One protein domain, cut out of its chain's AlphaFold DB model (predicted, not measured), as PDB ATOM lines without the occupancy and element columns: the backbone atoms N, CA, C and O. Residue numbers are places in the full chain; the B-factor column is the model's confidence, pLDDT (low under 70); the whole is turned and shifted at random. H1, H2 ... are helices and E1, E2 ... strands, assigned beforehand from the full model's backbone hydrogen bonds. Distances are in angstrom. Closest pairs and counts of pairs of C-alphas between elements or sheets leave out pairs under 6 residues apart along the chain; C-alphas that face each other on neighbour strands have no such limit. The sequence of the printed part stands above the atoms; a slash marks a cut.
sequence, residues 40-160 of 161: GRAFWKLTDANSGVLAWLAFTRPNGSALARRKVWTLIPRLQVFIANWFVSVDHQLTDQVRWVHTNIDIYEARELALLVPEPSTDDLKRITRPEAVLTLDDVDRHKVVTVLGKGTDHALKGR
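AT A GLANCE: This is residues 40 to 160 of the 161 residues of an uncharacterized protein of Mycolicibacterium phocaicum (UniProt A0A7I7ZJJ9). A strongly twisted antiparallel sheet of six strands forms the core, with H3 packed over one face and the shorter H2 on the opposite face. H6 lies side by side with H3, and H5 makes the corner between H6 and the edge strand E6; H1 and H4 only graze the sheet. The printed part has 121 residues with six named helices and six named strands, in the order E1 E2 H1 E3 E4 H2 E5 H3 H4 E6 H5 H6. The sheet's order is E5 E1 E2 E3 E4 E6, and the class is mixed, helices and strands. The whole is compact and rounded, with a radius of gyration of the C-alphas of 13.4 A and spans of 35 by 32 by 30 A.

IN THESE COORDINATES: E1, residues 42 to 48, begins at C-alpha 42 (195.410, 150.077, 123.330) and is 19.2 A long. E2, residues 54 to 60, is 17.6 A long. H1 is residues 66 to 70, E3 residues 72 to 76 with 12.9 A, E4 residues 81 to 84, and H2 residues 86 to 91. E5, residues 100 to 105, is 14.5 A long, and H3, residues 107 to 116, is 14.7 A long. H4 is residues 122 to 128, E6 residues 142 to 144, and H5 residues 145 to 148. H6, residues 151 to 158, is 10.7 A long and ends at C-alpha 158 (174.774, 158.066, 132.644).

HOW THE PARTS SIT: E1 and E2 form a hairpin, with N 44 and O 58 2.9 A apart, within hydrogen-bond range. Also within range are N 103 and O 45 at 2.9 A between E5 and E1, N 73 and O 59 at 3.0 A between E2 and E3, N 76 and O 81 at 2.8 A in the hairpin E3 and E4, and N 82 and O 143 at 2.8 A between E4 and E6. H3 lies over E1 and E2 at a height of 8.8 A over the sheet, slantwise to the strands, at 34 degrees to E2 on the local plane; its closest C-alphas to E2 are those of Ala 114 and Leu 57, 6.5 A apart. H2 is on the opposite face, at a height of 8.3 A, which gives three layers, helices on both faces of a sheet. H3 and H6 touch at a shallow tilt of 10 degrees, the same way, the closest C-alphas being those of Arg 111 and Thr 153, 6.1 A apart. H5 and H6 touch only at the corner, closest at the C-alphas of Val 146 and Asp 154, 5.2 A. In H2, H4 and H6 every O i to N i+4 pair is within hydrogen-bond range; in H3 4 of 6 are, in H1 0 of 1 with 1 of 2 O i to N i+3 pairs, and H5 is too short for such a pair.

THE WHOLE: The two C-alphas farthest apart, those of Asp 96 and Gly 159, are 38.6 A apart. The printed part has no cut. The link from H4 to E6, residues 129 to 141, is long. The mean pLDDT of the printed part is 91.1, and residue 96 is under 70.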
ATOM      1  N   GLY A  40     192.352 143.466 121.997       85.25
ATOM      2  CA  GLY A  40     193.134 144.018 120.891       85.25
ATOM      3  C   GLY A  40     193.117 145.547 120.803       85.25
ATOM      4  O   GLY A  40     193.388 146.090 119.729       85.25
ATOM      5  N   ARG A  41     192.764 146.241 121.894       92.56
ATOM      6  CA  ARG A  41     192.761 147.709 121.985       92.56
ATOM      7  C   ARG A  41     193.919 148.197 122.845       92.56
ATOM      8  O   ARG A  41     194.202 147.598 123.877       92.56
ATOM      9  N   ALA A  42     194.527 149.309 122.457       94.31
ATOM     10  CA  ALA A  42     195.410 150.077 123.330       94.31
ATOM     11  C   ALA A  42     194.661 151.328 123.793       94.31
ATOM     12  O   ALA A  42     194.011 151.979 122.973       94.31
ATOM     13  N   PHE A  43     194.718 151.638 125.086       95.44
ATOM     14  CA  PHE A  43     194.077 152.818 125.663       95.44
ATOM     15  C   PHE A  43     195.103 153.921 125.891       95.44
ATOM     16  O   PHE A  43     196.276 153.647 126.151       95.44
ATOM     17  N   TRP A  44     194.650 155.165 125.776       96.56
ATOM     18  CA  TRP A  44     195.512 156.337 125.822       96.56
ATOM     19  C   TRP A  44     194.882 157.441 126.663       96.56
ATOM     20  O   TRP A  44     193.749 157.861 126.412       96.56
ATOM     21  N   LYS A  45     195.646 157.926 127.638       96.19
ATOM     22  CA  LYS A  45     195.409 159.192 128.326       96.19
ATOM     23  C   LYS A  45     196.107 160.288 127.532       96.19
ATOM     24  O   LYS A  45     197.311 160.201 127.308       96.19
ATOM     25  N   LEU A  46     195.352 161.296 127.107       96.38
ATOM     26  CA  LEU A  46     195.883 162.440 126.375       96.38
ATOM     27  C   LEU A  46     195.809 163.665 127.272       96.38
ATOM     28  O   LEU A  46     194.719 164.166 127.566       96.38
ATOM     29  N   THR A  47     196.972 164.142 127.691       95.75
ATOM     30  CA  THR A  47     197.111 165.395 128.432       95.75
ATOM     31  C   THR A  47     197.641 166.474 127.510       95.75
ATOM     32  O   THR A  47     198.518 166.207 126.692       95.75
ATOM     33  N   ASP A  48     197.115 167.688 127.623       92.75
ATOM     34  CA  ASP A  48     197.665 168.840 126.910       92.75
ATOM     35  C   ASP A  48     199.158 168.993 127.236       92.75
ATOM     36  O   ASP A  48     199.545 168.960 128.406       92.75
ATOM     37  N   ALA A  49     200.001 169.108 126.208       90.06
ATOM     38  CA  ALA A  49     201.453 169.070 126.381       90.06
ATOM     39  C   ALA A  49     202.001 170.254 127.195       90.06
ATOM     40  O   ALA A  49     203.043 170.126 127.831       90.06
ATOM     41  N   ASN A  50     201.287 171.385 127.214       91.19
ATOM     42  CA  ASN A  50     201.722 172.591 127.916       91.19
ATOM     43  C   ASN A  50     201.232 172.627 129.368       91.19
ATOM     44  O   ASN A  50     201.961 173.044 130.263       91.19
ATOM     45  N   SER A  51     199.982 172.228 129.602       92.25
ATOM     46  CA  SER A  51     199.317 172.357 130.906       92.25
ATOM     47  C   SER A  51     199.237 171.054 131.702       92.25
ATOM     48  O   SER A  51     198.947 171.087 132.895       92.25
ATOM     49  N   GLY A  52     199.445 169.900 131.063       91.69
ATOM     50  CA  GLY A  52     199.276 168.581 131.679       91.69
ATOM     51  C   GLY A  52     197.820 168.208 131.981       91.69
ATOM     52  O   GLY A  52     197.559 167.145 132.543       91.69
ATOM     53  N   VAL A  53     196.853 169.052 131.609       94.69
ATOM     54  CA  VAL A  53     195.430 168.815 131.874       94.69
ATOM     55  C   VAL A  53     194.914 167.684 130.988       94.69
ATOM     56  O   VAL A  53     195.185 167.648 129.786       94.69
ATOM     57  N   LEU A  54     194.137 166.769 131.577       95.62
ATOM     58  CA  LEU A  54     193.446 165.708 130.848       95.62
ATOM     59  C   LEU A  54     192.509 166.315 129.798       95.62
ATOM     60  O   LEU A  54     191.517 166.953 130.144       95.62
ATOM     61  N   ALA A  55     192.806 166.069 128.526       95.56
ATOM     62  CA  ALA A  55     192.006 166.539 127.404       95.56
ATOM     63  C   ALA A  55     191.124 165.421 126.842       95.56
ATOM     64  O   ALA A  55     189.940 165.636 126.590       95.56
ATOM     65  N   TRP A  56     191.678 164.214 126.684       97.69
ATOM     66  CA  TRP A  56     190.948 163.085 126.109       97.69
ATOM     67  C   TRP A  56     191.284 161.760 126.786       97.69
ATOM     68  O   TRP A  56     192.415 161.508 127.201       97.69
ATOM     69  N   LEU A  57     190.293 160.872 126.789       98.12
ATOM     70  CA  LEU A  57     190.513 159.432 126.844       98.12
ATOM     71  C   LEU A  57     190.311 158.871 125.442       98.12
ATOM     72  O   LEU A  57     189.281 159.136 124.811       98.12
ATOM     73  N   ALA A  58     191.261 158.071 124.978       97.75
ATOM     74  CA  ALA A  58     191.219 157.493 123.649       97.75
ATOM     75  C   ALA A  58     191.540 155.998 123.638       97.75
ATOM     76  O   ALA A  58     192.063 155.436 124.603       97.75
ATOM     77  N   PHE A  59     191.237 155.347 122.518       96.62
ATOM     78  CA  PHE A  59     191.785 154.033 122.209       96.62
ATOM     79  C   PHE A  59     192.182 153.917 120.735       96.62
ATOM     80  O   PHE A  59     191.649 154.623 119.876       96.62
ATOM     81  N   THR A  60     193.088 152.984 120.447       95.12
ATOM     82  CA  THR A  60     193.488 152.570 119.094       95.12
ATOM     83  C   THR A  60     193.312 151.061 118.914       95.12
ATOM     84  O   THR A  60     193.136 150.307 119.878       95.12
ATOM     85  N   ARG A  61     193.327 150.598 117.658       93.00
ATOM     86  CA  ARG A  61     193.251 149.172 117.295       93.00
ATOM     87  C   ARG A  61     194.525 148.752 116.549       93.00
ATOM     88  O   ARG A  61     194.488 148.641 115.322       93.00
ATOM     89  N   PRO A  62     195.640 148.490 117.257       87.56
ATOM     90  CA  PRO A  62     196.928 148.176 116.626       87.56
ATOM     91  C   PRO A  62     196.883 146.913 115.753       87.56
ATOM     92  O   PRO A  62     197.584 146.822 114.749       87.56
ATOM     93  N   ASN A  63     195.983 145.978 116.065       85.25
ATOM     94  CA  ASN A  63     195.816 144.725 115.322       85.25
ATOM     95  C   ASN A  63     194.723 144.804 114.233       85.25
ATOM     96  O   ASN A  63     194.299 143.779 113.704       85.25
ATOM     97  N   GLY A  64     194.217 146.003 113.916       83.81
ATOM     98  CA  GLY A  64     193.171 146.217 112.909       83.81
ATOM     99  C   GLY A  64     193.678 146.234 111.461       83.81
ATOM    100  O   GLY A  64     194.840 145.930 111.182       83.81
ATOM    101  N   SER A  65     192.803 146.631 110.528       87.00
ATOM    102  CA  SER A  65     193.179 146.970 109.145       87.00
ATOM    103  C   SER A  65     194.136 148.170 109.100       87.00
ATOM    104  O   SER A  65     194.236 148.918 110.072       87.00
ATOM    105  N   ALA A  66     194.811 148.397 107.968       84.88
ATOM    106  CA  ALA A  66     195.732 149.529 107.810       84.88
ATOM    107  C   ALA A  66     195.086 150.881 108.173       84.88
ATOM    108  O   ALA A  66     195.701 151.691 108.862       84.88
ATOM    109  N   LEU A  67     193.823 151.083 107.785       84.94
ATOM    110  CA  LEU A  67     193.047 152.262 108.164       84.94
ATOM    111  C   LEU A  67     192.742 152.293 109.670       84.94
ATOM    112  O   LEU A  67     192.956 153.309 110.322       84.94
ATOM    113  N   ALA A  68     192.286 151.178 110.252       85.75
ATOM    114  CA  ALA A  68     191.953 151.111 111.678       85.75
ATOM    115  C   ALA A  68     193.165 151.333 112.599       85.75
ATOM    116  O   ALA A  68     192.995 151.828 113.709       85.75
ATOM    117  N   ARG A  69     194.378 151.000 112.143       87.06
ATOM    118  CA  ARG A  69     195.629 151.263 112.877       87.06
ATOM    119  C   ARG A  69     195.978 152.747 112.955       87.06
ATOM    120  O   ARG A  69     196.662 153.143 113.887       87.06
ATOM    121  N   ARG A  70     195.514 153.552 111.994       87.69
ATOM    122  CA  ARG A  70     195.729 155.010 111.959       87.69
ATOM    123  C   ARG A  70     194.660 155.786 112.726       87.69
ATOM    124  O   ARG A  70     194.853 156.962 112.999       87.69
ATOM    125  N   LYS A  71     193.533 155.145 113.045       93.19
ATOM    126  CA  LYS A  71     192.418 155.765 113.763       93.19
ATOM    127  C   LYS A  71     192.684 155.810 115.263       93.19
ATOM    128  O   LYS A  71     192.999 154.793 115.886       93.19
ATOM    129  N   VAL A  72     192.432 156.979 115.837       95.62
ATOM    130  CA  VAL A  72     192.281 157.185 117.273       95.62
ATOM    131  C   VAL A  72     190.828 157.553 117.545       95.62
ATOM    132  O   VAL A  72     190.309 158.525 116.993       95.62
ATOM    133  N   TRP A  73     190.156 156.772 118.390       97.69
ATOM    134  CA  TRP A  73     188.792 157.073 118.815       97.69
ATOM    135  C   TRP A  73     188.815 157.732 120.192       97.69
ATOM    136  O   TRP A  73     189.371 157.156 121.126       97.69
ATOM    137  N   THR A  74     188.187 158.900 120.338       97.94
ATOM    138  CA  THR A  74     188.154 159.678 121.592       97.94
ATOM    139  C   THR A  74     186.773 159.673 122.233       97.94
ATOM    140  O   THR A  74     185.761 159.723 121.528       97.94
ATOM    141  N   LEU A  75     186.722 159.629 123.564       98.19
ATOM    142  CA  LEU A  75     185.481 159.619 124.338       98.19
ATOM    143  C   LEU A  75     184.731 160.955 124.230       98.19
ATOM    144  O   LEU A  75     185.303 162.012 124.471       98.19
ATOM    145  N   ILE A  76     183.429 160.879 123.955       96.75
ATOM    146  CA  ILE A  76     182.450 161.951 124.157       96.75
ATOM    147  C   ILE A  76     181.578 161.539 125.355       96.75
ATOM    148  O   ILE A  76     180.654 160.730 125.172       96.75
ATOM    149  N   PRO A  77     181.864 162.022 126.581       95.50
ATOM    150  CA  PRO A  77     181.259 161.469 127.790       95.50
ATOM    151  C   PRO A  77     179.738 161.631 127.795       95.50
ATOM    152  O   PRO A  77     179.025 160.639 127.982       95.50
ATOM    153  N   ARG A  78     179.220 162.817 127.437       93.81
ATOM    154  CA  ARG A  78     177.777 163.059 127.336       93.81
ATOM    155  C   ARG A  78     177.103 162.075 126.405       93.81
ATOM    156  O   ARG A  78     176.010 161.635 126.725       93.81
ATOM    157  N   LEU A  79     177.699 161.710 125.273       94.50
ATOM    158  CA  LEU A  79     177.085 160.792 124.307       94.50
ATOM    159  C   LEU A  79     177.358 159.309 124.606       94.50
ATOM    160  O   LEU A  79     176.735 158.459 123.975       94.50
ATOM    161  N   GLN A  80     178.251 158.997 125.552       96.50
ATOM    162  CA  GLN A  80     178.693 157.633 125.882       96.50
ATOM    163  C   GLN A  80     179.187 156.857 124.657       96.50
ATOM    164  O   GLN A  80     178.971 155.648 124.500       96.50
ATOM    165  N   VAL A  81     179.883 157.566 123.772       97.06
ATOM    166  CA  VAL A  81     180.508 156.991 122.585       97.06
ATOM    167  C   VAL A  81     181.941 157.465 122.469       97.06
ATOM    168  O   VAL A  81     182.272 158.594 122.813       97.06
ATOM    169  N   PHE A  82     182.775 156.596 121.929       97.56
ATOM    170  CA  PHE A  82     184.043 156.958 121.335       97.56
ATOM    171  C   PHE A  82     183.818 157.236 119.851       97.56
ATOM    172  O   PHE A  82     183.156 156.441 119.184       97.56
ATOM    173  N   ILE A  83     184.344 158.342 119.336       96.50
ATOM    174  CA  ILE A  83     184.209 158.741 117.926       96.50
ATOM    175  C   ILE A  83     185.600 158.830 117.311       96.50
ATOM    176  O   ILE A  83     186.524 159.304 117.973       96.50
ATOM    177  N   ALA A  84     185.755 158.368 116.067       96.00
ATOM    178  CA  ALA A  84     187.004 158.522 115.332       96.00
ATOM    179  C   ALA A  84     187.340 160.013 115.204       96.00
ATOM    180  O   ALA A  84     186.553 160.798 114.675       96.00
ATOM    181  N   ASN A  85     188.497 160.405 115.729       95.75
ATOM    182  CA  ASN A  85     188.895 161.798 115.846       95.75
ATOM    183  C   ASN A  85     190.110 162.050 114.954       95.75
ATOM    184  O   ASN A  85     191.222 161.629 115.273       95.75
ATOM    185  N   TRP A  86     189.890 162.708 113.815       93.44
ATOM    186  CA  TRP A  86     190.908 162.844 112.774       93.44
ATOM    187  C   TRP A  86     192.118 163.666 113.228       93.44
ATOM    188  O   TRP A  86     193.248 163.281 112.950       93.44
ATOM    189  N   PHE A  87     191.917 164.758 113.971       92.50
ATOM    190  CA  PHE A  87     193.027 165.617 114.383       92.50
ATOM    191  C   PHE A  87     193.826 164.993 115.527       92.50
ATOM    192  O   PHE A  87     195.039 165.155 115.571       92.50
ATOM    193  N   VAL A  88     193.182 164.207 116.398       94.31
ATOM    194  CA  VAL A  88     193.901 163.373 117.374       94.31
ATOM    195  C   VAL A  88     194.618 162.210 116.679       94.31
ATOM    196  O   VAL A  88     195.710 161.832 117.085       94.31
ATOM    197  N   SER A  89     194.046 161.667 115.602       92.75
ATOM    198  CA  SER A  89     194.686 160.622 114.791       92.75
ATOM    199  C   SER A  89     195.933 161.128 114.063       92.75
ATOM    200  O   SER A  89     196.906 160.386 113.943       92.75
ATOM    201  N   VAL A  90     195.915 162.373 113.575       90.12
ATOM    202  CA  VAL A  90     197.098 163.052 113.022       90.12
ATOM    203  C   VAL A  90     198.136 163.256 114.119       90.12
ATOM    204  O   VAL A  90     199.274 162.838 113.947       90.12
ATOM    205  N   ASP A  91     197.731 163.831 115.253       91.06
ATOM    206  CA  ASP A  91     198.621 164.126 116.379       91.06
ATOM    207  C   ASP A  91     199.339 162.876 116.908       91.06
ATOM    208  O   ASP A  91     200.545 162.893 117.113       91.06
ATOM    209  N   HIS A  92     198.625 161.753 117.016       89.56
ATOM    210  CA  HIS A  92     199.173 160.469 117.466       89.56
ATOM    211  C   HIS A  92     200.246 159.878 116.532       89.56
ATOM    212  O   HIS A  92     200.954 158.952 116.917       89.56
ATOM    213  N   GLN A  93     200.349 160.366 115.292       85.06
ATOM    214  CA  GLN A  93     201.369 159.939 114.328       85.06
ATOM    215  C   GLN A  93     202.597 160.863 114.313       85.06
ATOM    216  O   GLN A  93     203.581 160.536 113.651       85.06
ATOM    217  N   LEU A  94     202.551 162.007 115.004       81.06
ATOM    218  CA  LEU A  94     203.668 162.948 115.078       81.06
ATOM    219  C   LEU A  94     204.684 162.500 116.135       81.06
ATOM    220  O   LEU A  94     204.315 161.953 117.171       81.06
ATOM    221  N   THR A  95     205.969 162.764 115.885       71.06
ATOM    222  CA  THR A  95     207.064 162.421 116.809       71.06
ATOM    223  C   THR A  95     207.493 163.581 117.702       71.06
ATOM    224  O   THR A  95     207.839 163.344 118.853       71.06
ATOM    225  N   ASP A  96     207.431 164.826 117.211       67.44
ATOM    226  CA  ASP A  96     208.092 165.967 117.877       67.44
ATOM    227  C   ASP A  96     207.185 167.186 118.130       67.44
ATOM    228  O   ASP A  96     207.494 168.023 118.973       67.44
ATOM    229  N   GLN A  97     206.056 167.308 117.423       75.81
ATOM    230  CA  GLN A  97     205.130 168.450 117.532       75.81
ATOM    231  C   GLN A  97     203.729 168.005 117.958       75.81
ATOM    232  O   GLN A  97     202.728 168.356 117.333       75.81
ATOM    233  N   VAL A  98     203.666 167.192 119.010       83.06
ATOM    234  CA  VAL A  98     202.396 166.709 119.554       83.06
ATOM    235  C   VAL A  98     201.734 167.784 120.416       83.06
ATOM    236  O   VAL A  98     202.348 168.371 121.306       83.06
ATOM    237  N   ARG A  99     200.451 168.043 120.171       90.69
ATOM    238  CA  ARG A  99     199.602 168.875 121.031       90.69
ATOM    239  C   ARG A  99     199.267 168.153 122.331       90.69
ATOM    240  O   ARG A  99     199.124 168.800 123.371       90.69
ATOM    241  N   TRP A 100     199.123 166.831 122.273       93.88
ATOM    242  CA  TRP A 100     198.840 166.005 123.439       93.88
ATOM    243  C   TRP A 100     199.986 165.040 123.712       93.88
ATOM    244  O   TRP A 100     200.514 164.403 122.811       93.88
ATOM    245  N   VAL A 101     200.333 164.874 124.983       91.56
ATOM    246  CA  VAL A 101     201.173 163.757 125.414       91.56
ATOM    247  C   VAL A 101     200.291 162.511 125.453       91.56
ATOM    248  O   VAL A 101     199.316 162.459 126.204       91.56
ATOM    249  N   HIS A 102     200.625 161.514 124.632       92.25
ATOM    250  CA  HIS A 102     199.896 160.245 124.547       92.25
ATOM    251  C   HIS A 102     200.507 159.235 125.513       92.25
ATOM    252  O   HIS A 102     201.486 158.563 125.199       92.25
ATOM    253  N   THR A 103     199.923 159.108 126.699       92.94
ATOM    254  CA  THR A 103     200.333 158.090 127.672       92.94
ATOM    255  C   THR A 103     199.518 156.824 127.453       92.94
ATOM    256  O   THR A 103     198.291 156.847 127.572       92.94
ATOM    257  N   ASN A 104     200.184 155.715 127.139       92.19
ATOM    258  CA  ASN A 104     199.531 154.413 127.069       92.19
ATOM    259  C   ASN A 104     199.159 153.931 128.481       92.19
ATOM    260  O   ASN A 104     199.982 153.985 129.391       92.19
ATOM    261  N   ILE A 105     197.914 153.492 128.652       91.94
ATOM    262  CA  ILE A 105     197.338 153.111 129.948       91.94
ATOM    263  C   ILE A 105     196.609 151.771 129.846       91.94
ATOM    264  O   ILE A 105     196.220 151.334 128.756       91.94
ATOM    265  N   ASP A 106     196.377 151.125 130.986       89.25
ATOM    266  CA  ASP A 106     195.564 149.913 131.035       89.25
ATOM    267  C   ASP A 106     194.048 150.208 131.028       89.25
ATOM    268  O   ASP A 106     193.581 151.347 131.109       89.25
ATOM    269  N   ILE A 107     193.245 149.144 130.898       91.06
ATOM    270  CA  ILE A 107     191.781 149.249 130.839       91.06
ATOM    271  C   ILE A 107     191.152 149.712 132.161       91.06
ATOM    272  O   ILE A 107     190.063 150.282 132.139       91.06
ATOM    273  N   TYR A 108     191.781 149.456 133.306       90.44
ATOM    274  CA  TYR A 108     191.262 149.869 134.606       90.44
ATOM    275  C   TYR A 108     191.468 151.369 134.801       90.44
ATOM    276  O   TYR A 108     190.499 152.061 135.103       90.44
ATOM    277  N   GLU A 109     192.660 151.893 134.507       93.12
ATOM    278  CA  GLU A 109     192.903 153.341 134.498       93.12
ATOM    279  C   GLU A 109     191.981 154.040 133.488       93.12
ATOM    280  O   GLU A 109     191.363 155.055 133.810       93.12
ATOM    281  N   ALA A 110     191.785 153.464 132.296       94.94
ATOM    282  CA  ALA A 110     190.860 154.014 131.304       94.94
ATOM    283  C   ALA A 110     189.415 154.127 131.831       94.94
ATOM    284  O   ALA A 110     188.712 155.086 131.507       94.94
ATOM    285  N   ARG A 111     188.953 153.167 132.642       95.00
ATOM    286  CA  ARG A 111     187.611 153.197 133.249       95.00
ATOM    287  C   ARG A 111     187.468 154.308 134.282       95.00
ATOM    288  O   ARG A 111     186.432 154.969 134.277       95.00
ATOM    289  N   GLU A 112     188.485 154.517 135.113       93.50
ATOM    290  CA  GLU A 112     188.504 155.599 136.104       93.50
ATOM    291  C   GLU A 112     188.553 156.967 135.411       93.50
ATOM    292  O   GLU A 112     187.732 157.849 135.678       93.50
ATOM    293  N   LEU A 113     189.452 157.123 134.434       95.62
ATOM    294  CA  LEU A 113     189.615 158.374 133.698       95.62
ATOM    295  C   LEU A 113     188.372 158.759 132.906       95.62
ATOM    296  O   LEU A 113     188.104 159.949 132.782       95.62
ATOM    297  N   ALA A 114     187.590 157.798 132.404       96.19
ATOM    298  CA  ALA A 114     186.377 158.080 131.635       96.19
ATOM    299  C   ALA A 114     185.410 159.033 132.361       96.19
ATOM    300  O   ALA A 114     184.729 159.825 131.709       96.19
ATOM    301  N   LEU A 115     185.374 158.991 133.697       94.75
ATOM    302  CA  LEU A 115     184.534 159.868 134.515       94.75
ATOM    303  C   LEU A 115     185.109 161.283 134.665       94.75
ATOM    304  O   LEU A 115     184.350 162.226 134.878       94.75
ATOM    305  N   LEU A 116     186.424 161.429 134.509       95.44
ATOM    306  CA  LEU A 116     187.173 162.675 134.675       95.44
ATOM    307  C   LEU A 116     187.392 163.429 133.358       95.44
ATOM    308  O   LEU A 116     187.712 164.615 133.388       95.44
ATOM    309  N   VAL A 117     187.219 162.771 132.205       95.38
ATOM    310  CA  VAL A 117     187.379 163.416 130.890       95.38
ATOM    311  C   VAL A 117     186.427 164.615 130.773       95.38
ATOM    312  O   VAL A 117     185.219 164.455 131.006       95.38
ATOM    313  N   PRO A 118     186.923 165.810 130.407       94.50
ATOM    314  CA  PRO A 118     186.067 166.971 130.191       94.50
ATOM    315  C   PRO A 118     185.112 166.748 129.012       94.50
ATOM    316  O   PRO A 118     185.366 165.941 128.120       94.50
ATOM    317  N   GLU A 119     183.991 167.470 128.996       94.38
ATOM    318  CA  GLU A 119     183.158 167.490 127.793       94.38
ATOM    319  C   GLU A 119     183.892 168.240 126.673       94.38
ATOM    320  O   GLU A 119     184.380 169.349 126.911       94.38
ATOM    321  N   PRO A 120     183.958 167.676 125.457       92.75
ATOM    322  CA  PRO A 120     184.534 168.367 124.313       92.75
ATOM    323  C   PRO A 120     183.806 169.673 124.016       92.75
ATOM    324  O   PRO A 120     182.578 169.753 124.128       92.75
ATOM    325  N   SER A 121     184.553 170.686 123.578       90.88
ATOM    326  CA  SER A 121     183.948 171.950 123.169       90.88
ATOM    327  C   SER A 121     183.067 171.768 121.926       90.88
ATOM    328  O   SER A 121     183.239 170.840 121.132       90.88
ATOM    329  N   THR A 122     182.125 172.689 121.713       90.19
ATOM    330  CA  THR A 122     181.293 172.698 120.499       90.19
ATOM    331  C   THR A 122     182.146 172.758 119.228       90.19
ATOM    332  O   THR A 122     181.786 172.152 118.217       90.19
ATOM    333  N   ASP A 123     183.278 173.459 119.273       91.25
ATOM    334  CA  ASP A 123     184.188 173.577 118.135       91.25
ATOM    335  C   ASP A 123     184.962 172.281 117.889       91.25
ATOM    336  O   ASP A 123     185.078 171.864 116.735       91.25
ATOM    337  N   ASP A 124     185.376 171.571 118.942       92.00
ATOM    338  CA  ASP A 124     185.957 170.232 118.800       92.00
ATOM    339  C   ASP A 124     184.948 169.260 118.178       92.00
ATOM    340  O   ASP A 124     185.287 168.530 117.249       92.00
ATOM    341  N   LEU A 125     183.684 169.282 118.613       91.12
ATOM    342  CA  LEU A 125     182.632 168.430 118.041       91.12
ATOM    343  C   LEU A 125     182.381 168.736 116.555       91.12
ATOM    344  O   LEU A 125     182.276 167.816 115.736       91.12
ATOM    345  N   LYS A 126     182.323 170.022 116.181       90.44
ATOM    346  CA  LYS A 126     182.227 170.440 114.771       90.44
ATOM    347  C   LYS A 126     183.428 169.955 113.967       90.44
ATOM    348  O   LYS A 126     183.248 169.464 112.857       90.44
ATOM    349  N   ARG A 127     184.634 170.051 114.526       91.56
ATOM    350  CA  ARG A 127     185.864 169.627 113.858       91.56
ATOM    351  C   ARG A 127     185.943 168.111 113.690       91.56
ATOM    352  O   ARG A 127     186.303 167.652 112.613       91.56
ATOM    353  N   ILE A 128     185.546 167.326 114.697       89.44
ATOM    354  CA  ILE A 128     185.490 165.853 114.610       89.44
ATOM    355  C   ILE A 128     184.593 165.412 113.443       89.44
ATOM    356  O   ILE A 128     184.944 164.496 112.706       89.44
ATOM    357  N   THR A 129     183.454 166.081 113.246       84.69
ATOM    358  CA  THR A 129     182.489 165.748 112.177       84.69
ATOM    359  C   THR A 129     182.862 166.273 110.789       84.69
ATOM    360  O   THR A 129     182.133 166.019 109.831       84.69
ATOM    361  N   ARG A 130     183.989 166.981 110.655       87.75
ATOM    362  CA  ARG A 130     184.494 167.523 109.389       87.75
ATOM    363  C   ARG A 130     185.961 167.126 109.217       87.75
ATOM    364  O   ARG A 130     186.843 167.909 109.563       87.75
ATOM    365  N   PRO A 131     186.235 165.898 108.752       82.44
ATOM    366  CA  PRO A 131     187.600 165.448 108.530       82.44
ATOM    367  C   PRO A 131     188.302 166.284 107.463       82.44
ATOM    368  O   PRO A 131     187.771 166.463 106.369       82.44
ATOM    369  N   GLU A 132     189.501 166.764 107.779       81.50
ATOM    370  CA  GLU A 132     190.349 167.514 106.837       81.50
ATOM    371  C   GLU A 132     191.585 166.703 106.407       81.50
ATOM    372  O   GLU A 132     192.233 167.030 105.418       81.50
ATOM    373  N   ALA A 133     191.913 165.627 107.134       79.25
ATOM    374  CA  ALA A 133     193.033 164.736 106.846       79.25
ATOM    375  C   ALA A 133     192.807 163.341 107.451       79.25
ATOM    376  O   ALA A 133     192.037 163.197 108.401       79.25
ATOM    377  N   VAL A 134     193.541 162.334 106.952       75.50
ATOM    378  CA  VAL A 134     193.614 160.930 107.435       75.50
ATOM    379  C   VAL A 134     192.316 160.120 107.321       75.50
ATOM    380  O   VAL A 134     192.384 158.929 107.022       75.50
ATOM    381  N   LEU A 135     191.162 160.745 107.536       78.75
ATOM    382  CA  LEU A 135     189.828 160.161 107.498       78.75
ATOM    383  C   LEU A 135     188.982 160.880 106.448       78.75
ATOM    384  O   LEU A 135     189.107 162.091 106.266       78.75
ATOM    385  N   THR A 136     188.095 160.143 105.792       81.44
ATOM    386  CA  THR A 136     186.949 160.706 105.069       81.44
ATOM    387  C   THR A 136     185.743 160.825 106.005       81.44
ATOM    388  O   THR A 136     185.769 160.322 107.130       81.44
ATOM    389  N   LEU A 137     184.664 161.483 105.564       79.31
ATOM    390  CA  LEU A 137     183.430 161.563 106.357       79.31
ATOM    391  C   LEU A 137     182.866 160.167 106.682       79.31
ATOM    392  O   LEU A 137     182.445 159.935 107.815       79.31
ATOM    393  N   ASP A 138     182.930 159.234 105.729       83.81
ATOM    394  CA  ASP A 138     182.487 157.843 105.906       83.81
ATOM    395  C   ASP A 138     183.359 157.061 106.901       83.81
ATOM    396  O   ASP A 138     182.918 156.074 107.494       83.81
ATOM    397  N   ASP A 139     184.582 157.529 107.152       84.94
ATOM    398  CA  ASP A 139     185.489 156.925 108.123       84.94
ATOM    399  C   ASP A 139     185.228 157.382 109.566       84.94
ATOM    400  O   ASP A 139     185.842 156.831 110.486       84.94
ATOM    401  N   VAL A 140     184.337 158.354 109.799       87.94
ATOM    402  CA  VAL A 140     183.996 158.847 111.145       87.94
ATOM    403  C   VAL A 140     183.003 157.904 111.828       87.94
ATOM    404  O   VAL A 140     181.809 158.180 111.969       87.94
ATOM    405  N   ASP A 141     183.510 156.760 112.281       92.69
ATOM    406  CA  ASP A 141     182.732 155.743 112.978       92.69
ATOM    407  C   ASP A 141     182.714 155.933 114.505       92.69
ATOM    408  O   ASP A 141     183.477 156.709 115.094       92.69
ATOM    409  N   ARG A 142     181.775 155.238 115.162       95.06
ATOM    410  CA  ARG A 142     181.516 155.362 116.603       95.06
ATOM    411  C   ARG A 142     181.489 154.005 117.291       95.06
ATOM    412  O   ARG A 142     180.913 153.045 116.783       95.06
ATOM    413  N   HIS A 143     181.998 153.960 118.517       96.06
ATOM    414  CA  HIS A 143     181.933 152.796 119.395       96.06
ATOM    415  C   HIS A 143     181.268 153.154 120.723       96.06
ATOM    416  O   HIS A 143     181.640 154.126 121.370       96.06
ATOM    417  N   LYS A 144     180.293 152.355 121.164       97.12
ATOM    418  CA  LYS A 144     179.618 152.583 122.450       97.12
ATOM    419  C   LYS A 144     180.561 152.315 123.625       97.12
ATOM    420  O   LYS A 144     181.308 151.332 123.594       97.12
ATOM    421  N   VAL A 145     180.461 153.109 124.692       96.06
ATOM    422  CA  VAL A 145     181.240 152.897 125.928       96.06
ATOM    423  C   VAL A 145     181.004 151.503 126.503       96.06
ATOM    424  O   VAL A 145     181.974 150.824 126.831       96.06
ATOM    425  N   VAL A 146     179.760 151.012 126.527       96.12
ATOM    426  CA  VAL A 146     179.454 149.641 126.980       96.12
ATOM    427  C   VAL A 146     180.270 148.555 126.263       96.12
ATOM    428  O   VAL A 146     180.605 147.541 126.865       96.12
ATOM    429  N   THR A 147     180.633 148.767 124.994       94.56
ATOM    430  CA  THR A 147     181.437 147.829 124.193       94.56
ATOM    431  C   THR A 147     182.942 148.028 124.395       94.56
ATOM    432  O   THR A 147     183.731 147.105 124.175       94.56
ATOM    433  N   VAL A 148     183.361 149.240 124.757       94.38
ATOM    434  CA  VAL A 148     184.774 149.621 124.879       94.38
ATOM    435  C   VAL A 148     185.290 149.420 126.300       94.38
ATOM    436  O   VAL A 148     186.291 148.730 126.487       94.38
ATOM    437  N   LEU A 149     184.584 149.976 127.283       94.31
ATOM    438  CA  LEU A 149     184.958 149.990 128.698       94.31
ATOM    439  C   LEU A 149     184.072 149.072 129.555       94.31
ATOM    440  O   LEU A 149     184.502 148.625 130.618       94.31
ATOM    441  N   GLY A 150     182.878 148.709 129.081       93.69
ATOM    442  CA  GLY A 150     181.965 147.795 129.775       93.69
ATOM    443  C   GLY A 150     180.770 148.488 130.433       93.69
ATOM    444  O   GLY A 150     180.667 149.713 130.469       93.69
ATOM    445  N   LYS A 151     179.843 147.674 130.957       93.81
ATOM    446  CA  LYS A 151     178.551 148.130 131.507       93.81
ATOM    447  C   LYS A 151     178.683 149.054 132.722       93.81
ATOM    448  O   LYS A 151     177.916 150.001 132.825       93.81
ATOM    449  N   GLY A 152     179.641 148.792 133.617       93.31
ATOM    450  CA  GLY A 152     179.831 149.599 134.829       93.31
ATOM    451  C   GLY A 152     180.155 151.058 134.503       93.31
ATOM    452  O   GLY A 152     179.469 151.963 134.967       93.31
ATOM    453  N   THR A 153     181.128 151.281 133.618       94.12
ATOM    454  CA  THR A 153     181.516 152.629 133.174       94.12
ATOM    455  C   THR A 153     180.415 153.321 132.372       94.12
ATOM    456  O   THR A 153     180.185 154.511 132.558       94.12
ATOM    457  N   ASP A 154     179.697 152.588 131.512       94.62
ATOM    458  CA  ASP A 154     178.535 153.120 130.782       94.62
ATOM    459  C   ASP A 154     177.456 153.648 131.743       94.62
ATOM    460  O   ASP A 154     176.955 154.760 131.579       94.62
ATOM    461  N   HIS A 155     177.146 152.880 132.791       94.44
ATOM    462  CA  HIS A 155     176.176 153.279 133.806       94.44
ATOM    463  C   HIS A 155     176.656 154.482 134.629       94.44
ATOM    464  O   HIS A 155     175.897 155.431 134.818       94.44
ATOM    465  N   ALA A 156     177.921 154.491 135.052       92.12
ATOM    466  CA  ALA A 156     178.498 155.614 135.790       92.12
ATOM    467  C   ALA A 156     178.477 156.922 134.974       92.12
ATOM    468  O   ALA A 156     178.124 157.975 135.501       92.12
ATOM    469  N   LEU A 157     178.745 156.863 133.662       92.75
ATOM    470  CA  LEU A 157     178.633 158.029 132.775       92.75
ATOM    471  C   LEU A 157     177.193 158.522 132.592       92.75
ATOM    472  O   LEU A 157     176.983 159.721 132.408       92.75
ATOM    473  N   LYS A 158     176.186 157.639 132.642       90.00
ATOM    474  CA  LYS A 158     174.774 158.066 132.644       90.00
ATOM    475  C   LYS A 158     174.447 158.914 133.867       90.00
ATOM    476  O   LYS A 158     173.726 159.891 133.714       90.00
ATOM    477  N   GLY A 159     174.995 158.560 135.029       85.94
ATOM    478  CA  GLY A 159     174.793 159.293 136.282       85.94
ATOM    479  C   GLY A 159     175.484 160.661 136.351       85.94
ATOM    480  O   GLY A 159     175.186 161.428 137.255       85.94
ATOM    481  N   ARG A 160     176.385 160.980 135.410       82.69
ATOM    482  CA  ARG A 160     177.070 162.284 135.326       82.69
ATOM    483  C   ARG A 160     176.229 163.375 134.637       82.69
ATOM    484  O   ARG A 160     176.581 164.546 134.738       82.69
TER     485      ARG A 160